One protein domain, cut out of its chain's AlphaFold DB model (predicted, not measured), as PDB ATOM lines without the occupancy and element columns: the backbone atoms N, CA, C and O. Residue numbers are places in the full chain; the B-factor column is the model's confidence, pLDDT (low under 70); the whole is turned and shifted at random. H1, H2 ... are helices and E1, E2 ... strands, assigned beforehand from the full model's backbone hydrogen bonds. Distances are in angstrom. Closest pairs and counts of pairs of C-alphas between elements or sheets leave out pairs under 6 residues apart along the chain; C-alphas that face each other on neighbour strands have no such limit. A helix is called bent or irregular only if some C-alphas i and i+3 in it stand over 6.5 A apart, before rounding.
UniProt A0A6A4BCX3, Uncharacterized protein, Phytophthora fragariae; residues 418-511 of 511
ATOM      1  N   SER A 418     101.857 114.495  72.104       88.56
ATOM      2  CA  SER A 418     101.607 113.577  73.219       88.56
ATOM      3  C   SER A 418     101.805 112.122  72.799       88.56
ATOM      4  O   SER A 418     101.422 111.738  71.699       88.56
ATOM      5  N   CYS A 419     102.354 111.304  73.697       90.12
ATOM      6  CA  CYS A 419     102.443 109.855  73.529       90.12
ATOM      7  C   CYS A 419     101.770 109.163  74.718       90.12
ATOM      8  O   CYS A 419     102.044 109.502  75.873       90.12
ATOM      9  N   CYS A 420     100.908 108.184  74.442       87.69
ATOM     10  CA  CYS A 420     100.149 107.459  75.464       87.69
ATOM     11  C   CYS A 420     101.065 106.736  76.475       87.69
ATOM     12  O   CYS A 420     100.847 106.795  77.685       87.69
ATOM     13  N   VAL A 421     102.174 106.159  76.003       88.81
ATOM     14  CA  VAL A 421     103.166 105.493  76.860       88.81
ATOM     15  C   VAL A 421     103.942 106.493  77.720       88.81
ATOM     16  O   VAL A 421     104.208 106.200  78.884       88.81
ATOM     17  N   ASP A 422     104.278 107.685  77.208       88.38
ATOM     18  CA  ASP A 422     104.931 108.720  78.027       88.38
ATOM     19  C   ASP A 422     104.028 109.167  79.186       88.38
ATOM     20  O   ASP A 422     104.524 109.440  80.285       88.38
ATOM     21  N   ALA A 423     102.711 109.215  78.956       84.12
ATOM     22  CA  ALA A 423     101.726 109.501  79.992       84.12
ATOM     23  C   ALA A 423     101.647 108.367  81.032       84.12
ATOM     24  O   ALA A 423     101.647 108.642  82.232       84.12
ATOM     25  N   ALA A 424     101.656 107.100  80.601       87.38
ATOM     26  CA  ALA A 424     101.655 105.941  81.502       87.38
ATOM     27  C   ALA A 424     102.956 105.825  82.329       87.38
ATOM     28  O   ALA A 424     102.936 105.537  83.531       87.38
ATOM     29  N   LEU A 425     104.103 106.097  81.704       86.25
ATOM     30  CA  LEU A 425     105.415 106.116  82.351       86.25
ATOM     31  C   LEU A 425     105.545 107.258  83.362       86.25
ATOM     32  O   LEU A 425     106.053 107.053  84.470       86.25
ATOM     33  N   GLY A 426     105.115 108.465  82.990       82.88
ATOM     34  CA  GLY A 426     105.274 109.670  83.799       82.88
ATOM     35  C   GLY A 426     106.724 109.879  84.266       82.88
ATOM     36  O   GLY A 426     107.674 109.850  83.476       82.88
ATOM     37  N   VAL A 427     106.900 110.052  85.580       81.88
ATOM     38  CA  VAL A 427     108.211 110.249  86.238       81.88
ATOM     39  C   VAL A 427     109.044 108.963  86.372       81.88
ATOM     40  O   VAL A 427     110.208 109.029  86.782       81.88
ATOM     41  N   ARG A 428     108.473 107.786  86.063       85.44
ATOM     42  CA  ARG A 428     109.149 106.480  86.213       85.44
ATOM     43  C   ARG A 428     110.250 106.284  85.175       85.44
ATOM     44  O   ARG A 428     111.264 105.677  85.478       85.44
ATOM     45  N   ASN A 429     110.099 106.879  83.996       86.25
ATOM     46  CA  ASN A 429     111.114 106.810  82.954       86.25
ATOM     47  C   ASN A 429     112.208 107.866  83.163       86.25
ATOM     48  O   ASN A 429     111.892 109.054  83.330       86.25
ATOM     49  N   ARG A 430     113.477 107.438  83.147       83.25
ATOM     50  CA  ARG A 430     114.636 108.327  83.278       83.25
ATOM     51  C   ARG A 430     114.825 109.180  82.025       83.25
ATOM     52  O   ARG A 430     115.081 110.375  82.143       83.25
ATOM     53  N   SER A 431     114.743 108.614  80.827       88.62
ATOM     54  CA  SER A 431     115.015 109.357  79.587       88.62
ATOM     55  C   SER A 431     114.215 108.806  78.413       88.62
ATOM     56  O   SER A 431     113.763 107.668  78.419       88.62
ATOM     57  N   THR A 432     113.992 109.625  77.391       91.88
ATOM     58  CA  THR A 432     113.247 109.186  76.201       91.88
ATOM     59  C   THR A 432     114.170 108.547  75.174       91.88
ATOM     60  O   THR A 432     115.339 108.916  75.076       91.88
ATOM     61  N   LEU A 433     113.636 107.636  74.363       93.06
ATOM     62  CA  LEU A 433     114.346 107.062  73.221       93.06
ATOM     63  C   LEU A 433     113.789 107.693  71.941       93.06
ATOM     64  O   LEU A 433     112.732 107.283  71.465       93.06
ATOM     65  N   LEU A 434     114.451 108.724  71.405       93.19
ATOM     66  CA  LEU A 434     113.943 109.504  70.262       93.19
ATOM     67  C   LEU A 434     113.752 108.642  69.014       93.19
ATOM     68  O   LEU A 434     112.824 108.839  68.230       93.19
ATOM     69  N   GLY A 435     114.635 107.674  68.816       92.06
ATOM     70  CA  GLY A 435     114.553 106.700  67.750       92.06
ATOM     71  C   GLY A 435     113.497 105.625  67.982       92.06
ATOM     72  O   GLY A 435     113.206 104.895  67.039       92.06
ATOM     73  N   GLY A 436     112.948 105.530  69.188       91.75
ATOM     74  CA  GLY A 436     111.924 104.567  69.555       91.75
ATOM     75  C   GLY A 436     110.506 105.012  69.227       91.75
ATOM     76  O   GLY A 436     109.594 104.217  69.395       91.75
ATOM     77  N   TYR A 437     110.294 106.249  68.779       93.31
ATOM     78  CA  TYR A 437     108.961 106.716  68.408       93.31
ATOM     79  C   TYR A 437     108.595 106.366  66.963       93.31
ATOM     80  O   TYR A 437     109.466 106.267  66.098       93.31
ATOM     81  N   HIS A 438     107.299 106.264  66.692       91.38
ATOM     82  CA  HIS A 438     106.729 106.245  65.351       91.38
ATOM     83  C   HIS A 438     105.381 106.982  65.338       91.38
ATOM     84  O   HIS A 438     104.715 107.086  66.368       91.38
ATOM     85  N   PHE A 439     104.997 107.518  64.179       90.06
ATOM     86  CA  PHE A 439     103.679 108.122  63.978       90.06
ATOM     87  C   PHE A 439     102.720 107.091  63.374       90.06
ATOM     88  O   PHE A 439     103.068 106.461  62.376       90.06
ATOM     89  N   GLY A 440     101.527 106.956  63.953       85.69
ATOM     90  CA  GLY A 440     100.426 106.124  63.454       85.69
ATOM     91  C   GLY A 440      99.110 106.891  63.571       85.69
ATOM     92  O   GLY A 440      98.870 107.522  64.593       85.69
ATOM     93  N   ASP A 441      98.295 106.929  62.516       83.38
ATOM     94  CA  ASP A 441      96.999 107.637  62.496       83.38
ATOM     95  C   ASP A 441      97.028 109.090  63.023       83.38
ATOM     96  O   ASP A 441      96.078 109.581  63.627       83.38
ATOM     97  N   GLY A 442      98.141 109.799  62.794       82.06
ATOM     98  CA  GLY A 442      98.341 111.179  63.255       82.06
ATOM     99  C   GLY A 442      98.744 111.324  64.728       82.06
ATOM    100  O   GLY A 442      98.970 112.444  65.178       82.06
ATOM    101  N   GLU A 443      98.898 110.222  65.460       87.25
ATOM    102  CA  GLU A 443      99.340 110.187  66.855       87.25
ATOM    103  C   GLU A 443     100.747 109.587  67.000       87.25
ATOM    104  O   GLU A 443     101.271 108.929  66.097       87.25
ATOM    105  N   LEU A 444     101.388 109.852  68.142       91.06
ATOM    106  CA  LEU A 444     102.758 109.432  68.430       91.06
ATOM    107  C   LEU A 444     102.784 108.228  69.385       91.06
ATOM    108  O   LEU A 444     102.299 108.298  70.517       91.06
ATOM    109  N   TYR A 445     103.458 107.160  68.971       91.12
ATOM    110  CA  TYR A 445     103.581 105.904  69.711       91.12
ATOM    111  C   TYR A 445     105.044 105.490  69.868       91.12
ATOM    112  O   TYR A 445     105.918 105.969  69.145       91.12
ATOM    113  N   TYR A 446     105.327 104.573  70.795       91.44
ATOM    114  CA  TYR A 446     106.620 103.889  70.851       91.44
ATOM    115  C   TYR A 446     106.571 102.587  70.057       91.44
ATOM    116  O   TYR A 446     105.560 101.894  70.034       91.44
ATOM    117  N   THR A 447     107.685 102.225  69.432       91.06
ATOM    118  CA  THR A 447     107.872 100.899  68.854       91.06
ATOM    119  C   THR A 447     107.997  99.856  69.961       91.06
ATOM    120  O   THR A 447     108.558 100.112  71.028       91.06
ATOM    121  N   VAL A 448     107.561  98.628  69.681       89.50
ATOM    122  CA  VAL A 448     107.711  97.494  70.610       89.50
ATOM    123  C   VAL A 448     109.172  97.274  71.015       89.50
ATOM    124  O   VAL A 448     109.460  96.990  72.177       89.50
ATOM    125  N   THR A 449     110.115  97.473  70.092       89.62
ATOM    126  CA  THR A 449     111.556  97.390  70.374       89.62
ATOM    127  C   THR A 449     112.007  98.399  71.430       89.62
ATOM    128  O   THR A 449     112.763  98.042  72.331       89.62
ATOM    129  N   ALA A 450     111.492  99.629  71.388       91.50
ATOM    130  CA  ALA A 450     111.788 100.649  72.387       91.50
ATOM    131  C   ALA A 450     111.196 100.297  73.757       91.50
ATOM    132  O   ALA A 450     111.865 100.444  74.778       91.50
ATOM    133  N   LEU A 451     109.969  99.770  73.787       91.94
ATOM    134  CA  LEU A 451     109.341  99.311  75.028       91.94
ATOM    135  C   LEU A 451     110.134  98.161  75.670       91.94
ATOM    136  O   LEU A 451     110.383  98.185  76.878       91.94
ATOM    137  N   LYS A 452     110.625  97.207  74.865       90.62
ATOM    138  CA  LYS A 452     111.559  96.162  75.321       90.62
ATOM    139  C   LYS A 452     112.878  96.751  75.834       90.62
ATOM    140  O   LYS A 452     113.401  96.277  76.840       90.62
ATOM    141  N   ALA A 453     113.411  97.795  75.195       91.62
ATOM    142  CA  ALA A 453     114.624  98.476  75.657       91.62
ATOM    143  C   ALA A 453     114.436  99.139  77.036       91.62
ATOM    144  O   ALA A 453     115.345  99.114  77.861       91.62
ATOM    145  N   PHE A 454     113.239  99.654  77.337       91.75
ATOM    146  CA  PHE A 454     112.882 100.128  78.681       91.75
ATOM    147  C   PHE A 454     112.628  98.998  79.693       91.75
ATOM    148  O   PHE A 454     112.426  99.272  80.876       91.75
ATOM    149  N   GLY A 455     112.636  97.734  79.260       90.88
ATOM    150  CA  GLY A 455     112.359  96.592  80.129       90.88
ATOM    151  C   GLY A 455     110.881  96.319  80.359       90.88
ATOM    152  O   GLY A 455     110.529  95.681  81.352       90.88
ATOM    153  N   MET A 456     110.012  96.849  79.497       92.06
ATOM    154  CA  MET A 456     108.578  96.651  79.637       92.06
ATOM    155  C   MET A 456     108.162  95.261  79.194       92.06
ATOM    156  O   MET A 456     108.694  94.688  78.241       92.06
ATOM    157  N   LEU A 457     107.159  94.750  79.891       92.12
ATOM    158  CA  LEU A 457     106.554  93.456  79.647       92.12
ATOM    159  C   LEU A 457     105.050  93.622  79.448       92.12
ATOM    160  O   LEU A 457     104.463  94.650  79.788       92.12
ATOM    161  N   LYS A 458     104.434  92.569  78.928       92.31
ATOM    162  CA  LYS A 458     102.991  92.429  78.791       92.31
ATOM    163  C   LYS A 458     102.484  91.383  79.772       92.31
ATOM    164  O   LYS A 458     103.149  90.377  80.016       92.31
ATOM    165  N   MET A 459     101.303  91.616  80.323       91.75
ATOM    166  CA  MET A 459     100.546  90.648  81.114       91.75
ATOM    167  C   MET A 459      99.115  90.614  80.590       91.75
ATOM    168  O   MET A 459      98.579  91.654  80.226       91.75
ATOM    169  N   GLU A 460      98.492  89.442  80.588       90.31
ATOM    170  CA  GLU A 460      97.072  89.291  80.278       90.31
ATOM    171  C   GLU A 460      96.335  88.767  81.515       90.31
ATOM    172  O   GLU A 460      96.783  87.819  82.164       90.31
ATOM    173  N   GLU A 461      95.220  89.400  81.872       88.56
ATOM    174  CA  GLU A 461      94.360  88.972  82.978       88.56
ATOM    175  C   GLU A 461      92.899  89.219  82.604       88.56
ATOM    176  O   GLU A 461      92.500  90.348  82.327       88.56
ATOM    177  N   GLY A 462      92.098  88.151  82.571       84.25
ATOM    178  CA  GLY A 462      90.671  88.249  82.251       84.25
ATOM    179  C   GLY A 462      90.368  88.767  80.837       84.25
ATOM    180  O   GLY A 462      89.350  89.427  80.656       84.25
ATOM    181  N   GLY A 463      91.244  88.501  79.858       86.06
ATOM    182  CA  GLY A 463      91.107  88.980  78.475       86.06
ATOM    183  C   GLY A 463      91.488  90.450  78.270       86.06
ATOM    184  O   GLY A 463      91.245  90.999  77.198       86.06
ATOM    185  N   VAL A 464      92.063  91.097  79.290       90.38
ATOM    186  CA  VAL A 464      92.593  92.461  79.210       90.38
ATOM    187  C   VAL A 464      94.113  92.414  79.248       90.38
ATOM    188  O   VAL A 464      94.711  91.748  80.099       90.38
ATOM    189  N   GLU A 465      94.737  93.147  78.333       93.44
ATOM    190  CA  GLU A 465      96.185  93.268  78.246       93.44
ATOM    191  C   GLU A 465      96.684  94.466  79.059       93.44
ATOM    192  O   GLU A 465      96.116  95.557  79.034       93.44
ATOM    193  N   TYR A 466      97.780  94.267  79.780       93.56
ATOM    194  CA  TYR A 466      98.362  95.243  80.687       93.56
ATOM    195  C   TYR A 466      99.839  95.459  80.381       93.56
ATOM    196  O   TYR A 466     100.596  94.511  80.151       93.56
ATOM    197  N   LEU A 467     100.260  96.721  80.454       94.25
ATOM    198  CA  LEU A 467     101.657  97.114  80.381       94.25
ATOM    199  C   LEU A 467     102.289  97.017  81.770       94.25
ATOM    200  O   LEU A 467     101.814  97.624  82.737       94.25
ATOM    201  N   VAL A 468     103.385  96.273  81.849       93.81
ATOM    202  CA  VAL A 468     104.082  95.949  83.090       93.81
ATOM    203  C   VAL A 468     105.492  96.527  83.071       93.81
ATOM    204  O   VAL A 468     106.215  96.422  82.081       93.81
ATOM    205  N   LEU A 469     105.899  97.104  84.197       92.31
ATOM    206  CA  LEU A 469     107.227  97.668  84.413       92.31
ATOM    207  C   LEU A 469     107.853  97.081  85.679       92.31
ATOM    208  O   LEU A 469     107.170  96.836  86.675       92.31
ATOM    209  N   GLN A 470     109.174  96.918  85.679       90.38
ATOM    210  CA  GLN A 470     109.905  96.595  86.898       90.38
ATOM    211  C   GLN A 470     110.031  97.825  87.809       90.38
ATOM    212  O   GLN A 470     110.613  98.850  87.449       90.38
ATOM    213  N   ARG A 471     109.513  97.728  89.035       90.69
ATOM    214  CA  ARG A 471     109.619  98.795  90.027       90.69
ATOM    215  C   ARG A 471     111.019  98.840  90.636       90.69
ATOM    216  O   ARG A 471     111.440  97.928  91.354       90.69
ATOM    217  N   LEU A 472     111.709  99.959  90.431       91.00
ATOM    218  CA  LEU A 472     113.011 100.222  91.030       91.00
ATOM    219  C   LEU A 472     112.865 100.626  92.507       91.00
ATOM    220  O   LEU A 472     112.228 101.632  92.821       91.00
ATOM    221  N   HIS A 473     113.488  99.862  93.407       90.62
ATOM    222  CA  HIS A 473     113.513 100.103  94.856       90.62
ATOM    223  C   HIS A 473     114.896 100.580  95.308       90.62
ATOM    224  O   HIS A 473     115.891 100.258  94.670       90.62
ATOM    225  N   TRP A 474     114.984 101.309  96.429       90.38
ATOM    226  CA  TRP A 474     116.223 101.934  96.923       90.38
ATOM    227  C   TRP A 474     117.420 100.989  97.068       90.38
ATOM    228  O   TRP A 474     118.493 101.295  96.559       90.38
ATOM    229  N   VAL A 475     117.235  99.859  97.753       87.06
ATOM    230  CA  VAL A 475     118.347  98.983  98.174       87.06
ATOM    231  C   VAL A 475     118.230  97.579  97.592       87.06
ATOM    232  O   VAL A 475     119.215  96.995  97.142       87.06
ATOM    233  N   ILE A 476     117.022  97.023  97.615       86.81
ATOM    234  CA  ILE A 476     116.749  95.649  97.197       86.81
ATOM    235  C   ILE A 476     116.240  95.601  95.756       86.81
ATOM    236  O   ILE A 476     115.667  96.563  95.260       86.81
ATOM    237  N   ALA A 477     116.409  94.456  95.105       84.69
ATOM    238  CA  ALA A 477     115.725  94.117  93.863       84.69
ATOM    239  C   ALA A 477     114.837  92.896  94.160       84.69
ATOM    240  O   ALA A 477     115.322  91.766  94.061       84.69
ATOM    241  N   PRO A 478     113.590  93.084  94.631       84.06
ATOM    242  CA  PRO A 478     112.706  91.962  94.927       84.06
ATOM    243  C   PRO A 478     112.277  91.259  93.632       84.06
ATOM    244  O   PRO A 478     112.246  91.876  92.565       84.06
ATOM    245  N   GLU A 479     111.982  89.963  93.715       78.12
ATOM    246  CA  GLU A 479     111.502  89.180  92.564       78.12
ATOM    247  C   GLU A 479     110.112  89.648  92.132       78.12
ATOM    248  O   GLU A 479     109.913  89.972  90.964       78.12
ATOM    249  N   ASP A 480     109.228  89.898  93.099       80.00
ATOM    250  CA  ASP A 480     107.875  90.424  92.881       80.00
ATOM    251  C   ASP A 480     107.864  91.955  92.728       80.00
ATOM    252  O   ASP A 480     107.116  92.683  93.384       80.00
ATOM    253  N   SER A 481     108.768  92.475  91.895       85.81
ATOM    254  CA  SER A 481     108.927  93.917  91.656       85.81
ATOM    255  C   SER A 481     108.118  94.433  90.467       85.81
ATOM    256  O   SER A 481     108.130  95.632  90.202       85.81
ATOM    257  N   LEU A 482     107.414  93.561  89.750       91.06
ATOM    258  CA  LEU A 482     106.640  93.932  88.571       91.06
ATOM    259  C   LEU A 482     105.324  94.616  88.960       91.06
ATOM    260  O   LEU A 482     104.549  94.108  89.775       91.06
ATOM    261  N   VAL A 483     105.065  95.768  88.346       92.25
ATOM    262  CA  VAL A 483     103.855  96.566  88.556       92.25
ATOM    263  C   VAL A 483     103.175  96.876  87.235       92.25
ATOM    264  O   VAL A 483     103.832  97.140  86.228       92.25
ATOM    265  N   ILE A 484     101.848  96.856  87.256       92.69
ATOM    266  CA  ILE A 484     101.008  97.266  86.135       92.69
ATOM    267  C   ILE A 484     100.938  98.793  86.130       92.69
ATOM    268  O   ILE A 484     100.674  99.400  87.168       92.69
ATOM    269  N   ILE A 485     101.185  99.406  84.971       92.69
ATOM    270  CA  ILE A 485     101.192 100.870  84.807       92.69
ATOM    271  C   ILE A 485     100.167 101.376  83.785       92.69
ATOM    272  O   ILE A 485      99.844 102.562  83.785       92.69
ATOM    273  N   GLY A 486      99.616 100.495  82.949       92.31
ATOM    274  CA  GLY A 486      98.600 100.865  81.968       92.31
ATOM    275  C   GLY A 486      97.880  99.668  81.356       92.31
ATOM    276  O   GLY A 486      98.336  98.532  81.491       92.31
ATOM    277  N   ILE A 487      96.756  99.945  80.703       92.88
ATOM    278  CA  ILE A 487      95.944  98.994  79.935       92.88
ATOM    279  C   ILE A 487      96.311  99.150  78.461       92.88
ATOM    280  O   ILE A 487      96.374 100.276  77.973       92.88
ATOM    281  N   ILE A 488      96.572  98.042  77.772       92.38
ATOM    282  CA  ILE A 488      96.911  98.017  76.347       92.38
ATOM    283  C   ILE A 488      95.623  97.801  75.545       92.38
ATOM    284  O   ILE A 488      94.912  96.821  75.762       92.38
ATOM    285  N   SER A 489      95.351  98.708  74.606       88.31
ATOM    286  CA  SER A 489      94.212  98.659  73.684       88.31
ATOM    287  C   SER A 489      94.702  98.962  72.267       88.31
ATOM    288  O   SER A 489      94.797 100.125  71.868       88.31
ATOM    289  N   GLY A 490      95.052  97.916  71.511       84.94
ATOM    290  CA  GLY A 490      95.767  98.066  70.238       84.94
ATOM    291  C   GLY A 490      97.143  98.700  70.464       84.94
ATOM    292  O   GLY A 490      97.872  98.280  71.361       84.94
ATOM    293  N   ASP A 491      97.465  99.756  69.716       81.56
ATOM    294  CA  ASP A 491      98.725 100.503  69.864       81.56
ATOM    295  C   ASP A 491      98.711 101.520  71.024       81.56
ATOM    296  O   ASP A 491      99.717 102.176  71.312       81.56
ATOM    297  N   ARG A 492      97.570 101.678  71.712       86.31
ATOM    298  CA  ARG A 492      97.391 102.652  72.797       86.31
ATOM    299  C   ARG A 492      97.609 102.031  74.168       86.31
ATOM    300  O   ARG A 492      97.236 100.891  74.426       86.31
ATOM    301  N   VAL A 493      98.150 102.846  75.075       89.44
ATOM    302  CA  VAL A 493      98.279 102.515  76.497       89.44
ATOM    303  C   VAL A 493      97.566 103.561  77.342       89.44
ATOM    304  O   VAL A 493      97.976 104.721  77.382       89.44
ATOM    305  N   GLU A 494      96.524 103.150  78.054       90.56
ATOM    306  CA  GLU A 494      95.801 104.013  78.988       90.56
ATOM    307  C   GLU A 494      96.387 103.879  80.402       90.56
ATOM    308  O   GLU A 494      96.491 102.759  80.911       90.56
ATOM    309  N   PRO A 495      96.787 104.980  81.070       89.25
ATOM    310  CA  PRO A 495      97.285 104.924  82.442       89.25
ATOM    311  C   PRO A 495      96.250 104.321  83.399       89.25
ATOM    312  O   PRO A 495      95.068 104.651  83.336       89.25
ATOM    313  N   CYS A 496      96.695 103.482  84.335       88.81
ATOM    314  CA  CYS A 496      95.815 102.890  85.346       88.81
ATOM    315  C   CYS A 496      96.414 102.983  86.758       88.81
ATOM    316  O   CYS A 496      97.568 103.381  86.944       88.81
ATOM    317  N   ASN A 497      95.613 102.630  87.770       87.25
ATOM    318  CA  ASN A 497      96.091 102.571  89.149       87.25
ATOM    319  C   ASN A 497      97.162 101.488  89.292       87.25
ATOM    320  O   ASN A 497      96.928 100.321  88.975       87.25
ATOM    321  N   GLU A 498      98.327 101.884  89.809       87.12
ATOM    322  CA  GLU A 498      99.456 100.975  89.994       87.12
ATOM    323  C   GLU A 498      99.072  99.828  90.937       87.12
ATOM    324  O   GLU A 498      98.690 100.048  92.090       87.12
ATOM    325  N   ARG A 499      99.208  98.591  90.454       88.94
ATOM    326  CA  ARG A 499      99.017  97.373  91.248       88.94
ATOM    327  C   ARG A 499     100.077  96.333  90.910       88.94
ATOM    328  O   ARG A 499     100.727  96.409  89.868       88.94
ATOM    329  N   ARG A 500     100.276  95.370  91.812       87.94
ATOM    330  CA  ARG A 500     101.234  94.277  91.599       87.94
ATOM    331  C   ARG A 500     100.810  93.411  90.417       87.94
ATOM    332  O   ARG A 500      99.623  93.162  90.232       87.94
ATOM    333  N   CYS A 501     101.800  92.944  89.668       85.50
ATOM    334  CA  CYS A 501     101.624  91.906  88.662       85.50
ATOM    335  C   CYS A 501     101.310  90.574  89.365       85.50
ATOM    336  O   CYS A 501     102.093  90.124  90.202       85.50
ATOM    337  N   THR A 502     100.155  89.982  89.067       81.31
ATOM    338  CA  THR A 502      99.654  88.731  89.673       81.31
ATOM    339  C   THR A 502      99.720  87.535  88.726       81.31
ATOM    340  O   THR A 502      99.592  86.401  89.181       81.31
ATOM    341  N   ALA A 503      99.929  87.771  87.428       79.50
ATOM    342  CA  ALA A 503      99.934  86.743  86.392       79.50
ATOM    343  C   ALA A 503     101.285  86.657  85.660       79.50
ATOM    344  O   ALA A 503     102.196  87.463  85.873       79.50
ATOM    345  N   LEU A 504     101.422  85.648  84.794       81.88
ATOM    346  CA  LEU A 504     102.622  85.453  83.984       81.88
ATOM    347  C   LEU A 504     102.822  86.656  83.049       81.88
ATOM    348  O   LEU A 504     101.915  87.048  82.319       81.88
ATOM    349  N   SER A 505     104.027  87.225  83.064       83.25
ATOM    350  CA  SER A 505     104.403  88.323  82.172       83.25
ATOM    351  C   SER A 505     105.290  87.823  81.037       83.25
ATOM    352  O   SER A 505     106.307  87.165  81.280       83.25
ATOM    353  N   VAL A 506     104.944  88.191  79.809       87.69
ATOM    354  CA  VAL A 506     105.660  87.846  78.574       87.69
ATOM    355  C   VAL A 506     106.246  89.101  77.928       87.69
ATOM    356  O   VAL A 506     105.922  90.226  78.313       87.69
ATOM    357  N   PHE A 507     107.154  88.930  76.969       85.81
ATOM    358  CA  PHE A 507     107.653  90.060  76.189       85.81
ATOM    359  C   PHE A 507     106.570  90.613  75.261       85.81
ATOM    360  O   PHE A 507     105.704  89.883  74.785       85.81
ATOM    361  N   LEU A 508     106.624  91.921  75.005       84.44
ATOM    362  CA  LEU A 508     105.759  92.570  74.022       84.44
ATOM    363  C   LEU A 508     106.072  92.007  72.627       84.44
ATOM    364  O   LEU A 508     107.228  92.001  72.211       84.44
ATOM    365  N   THR A 509     105.069  91.540  71.896       77.44
ATOM    366  CA  THR A 509     105.218  91.076  70.510       77.44
ATOM    367  C   THR A 509     104.795  92.187  69.556       77.44
ATOM    368  O   THR A 509     103.811  92.871  69.820       77.44
ATOM    369  N   GLY A 510     105.546  92.392  68.471       59.09
ATOM    370  CA  GLY A 510     105.095  93.263  67.384       59.09
ATOM    371  C   GLY A 510     103.978  92.573  66.608       59.09
ATOM    372  O   GLY A 510     104.105  91.383  66.321       59.09
ATOM    373  N   SER A 511     102.900  93.299  66.324       36.41
ATOM    374  CA  SER A 511     101.920  92.934  65.296       36.41
ATOM    375  C   SER A 511     102.454  93.243  63.906       36.41
ATOM    376  O   SER A 511     103.055  94.336  63.764       36.41
TER     377      SER A 511
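Overview. This is residues 418 to 511 of the 511 residues of an uncharacterized protein of Phytophthora fragariae (UniProt A0A6A4BCX3). A strongly twisted sheet of five strands makes the body, with H1 packed over its E6 and E5 side and H2 just grazing it near E3 and E7. A small separate hairpin, E1 and E2, sits near the first residues of H1, and the long link from E4 to E5 lies far from it at the other end of the longest axis. The printed part has 94 residues with two named helices and seven named strands, in the order H1 E1 E2 H2 E3 E4 E5 E6 E7; the class is mixed. The large sheet runs E6, E5, E4, E3, E7, all antiparallel. The whole is compact, with a radius of gyration of the C-alphas of 13.0 A and spans of 40 by 31 by 21 A.

Arrangement. Begin with E3, residues 457 to 461, E4, 464 to 470, E5, 482 to 489, and E6, 492 to 500: they form a meander, each strand the antiparallel neighbour of the one before. Within hydrogen-bond range you find N 466 and O 459, N 467 and O 486, and N 487 and O 494, each 2.8 A apart. E7, residues 505 to 507, is the edge strand beside E3, with N 458 and O 506 at 2.8 A. E5 bends by 59 degrees at residue 485, E6 by 79 degrees at residue 497. H1, residues 420 to 428, is on this sheet at a height of 8.7 A, along the strands and only just over E5 alone, since 2 of its C-alphas fall on E6; the closest C-alphas of H1 and E6 are those of Ala 424 and Pro 495, 4.6 A. H1 is irregular, with C-alphas 424 and 427 9.2 A apart, and 3 of its 5 O i to N i+4 pairs are within hydrogen-bond range. H2, residues 448 to 453, has every such pair in range and only grazes the sheet; its closest C-alphas to E7 are those of Lys 452 and Phe 507, 7.3 A. E1, residues 437 to 440, and E2, 443 to 446, form an antiparallel hairpin, with N 438 and O 445 at 2.8 A; the closest C-alphas of E2 and H1 are those of Tyr 445 and Cys 420, 6.9 A.

Along the chain. Find C-alpha 420 at (100.149, 107.459, 75.464), where H1 begins its 14.1 A. E4 spans 19.4 A, E5 20.0 A and E6 20.9 A, E6 ending at C-alpha 500, (101.234, 94.277, 91.599). E7 ends at C-alpha 507, (107.653, 90.060, 76.189).

Size, cuts and confidence. The two C-alphas farthest apart, those of Asp 441 and Val 475, are 42.5 A apart. The printed part has no cut, and the link from E4 to E5, 11 residues, is long. Confidence is under 70 at residues 510 to 511, the latter being the chain's last.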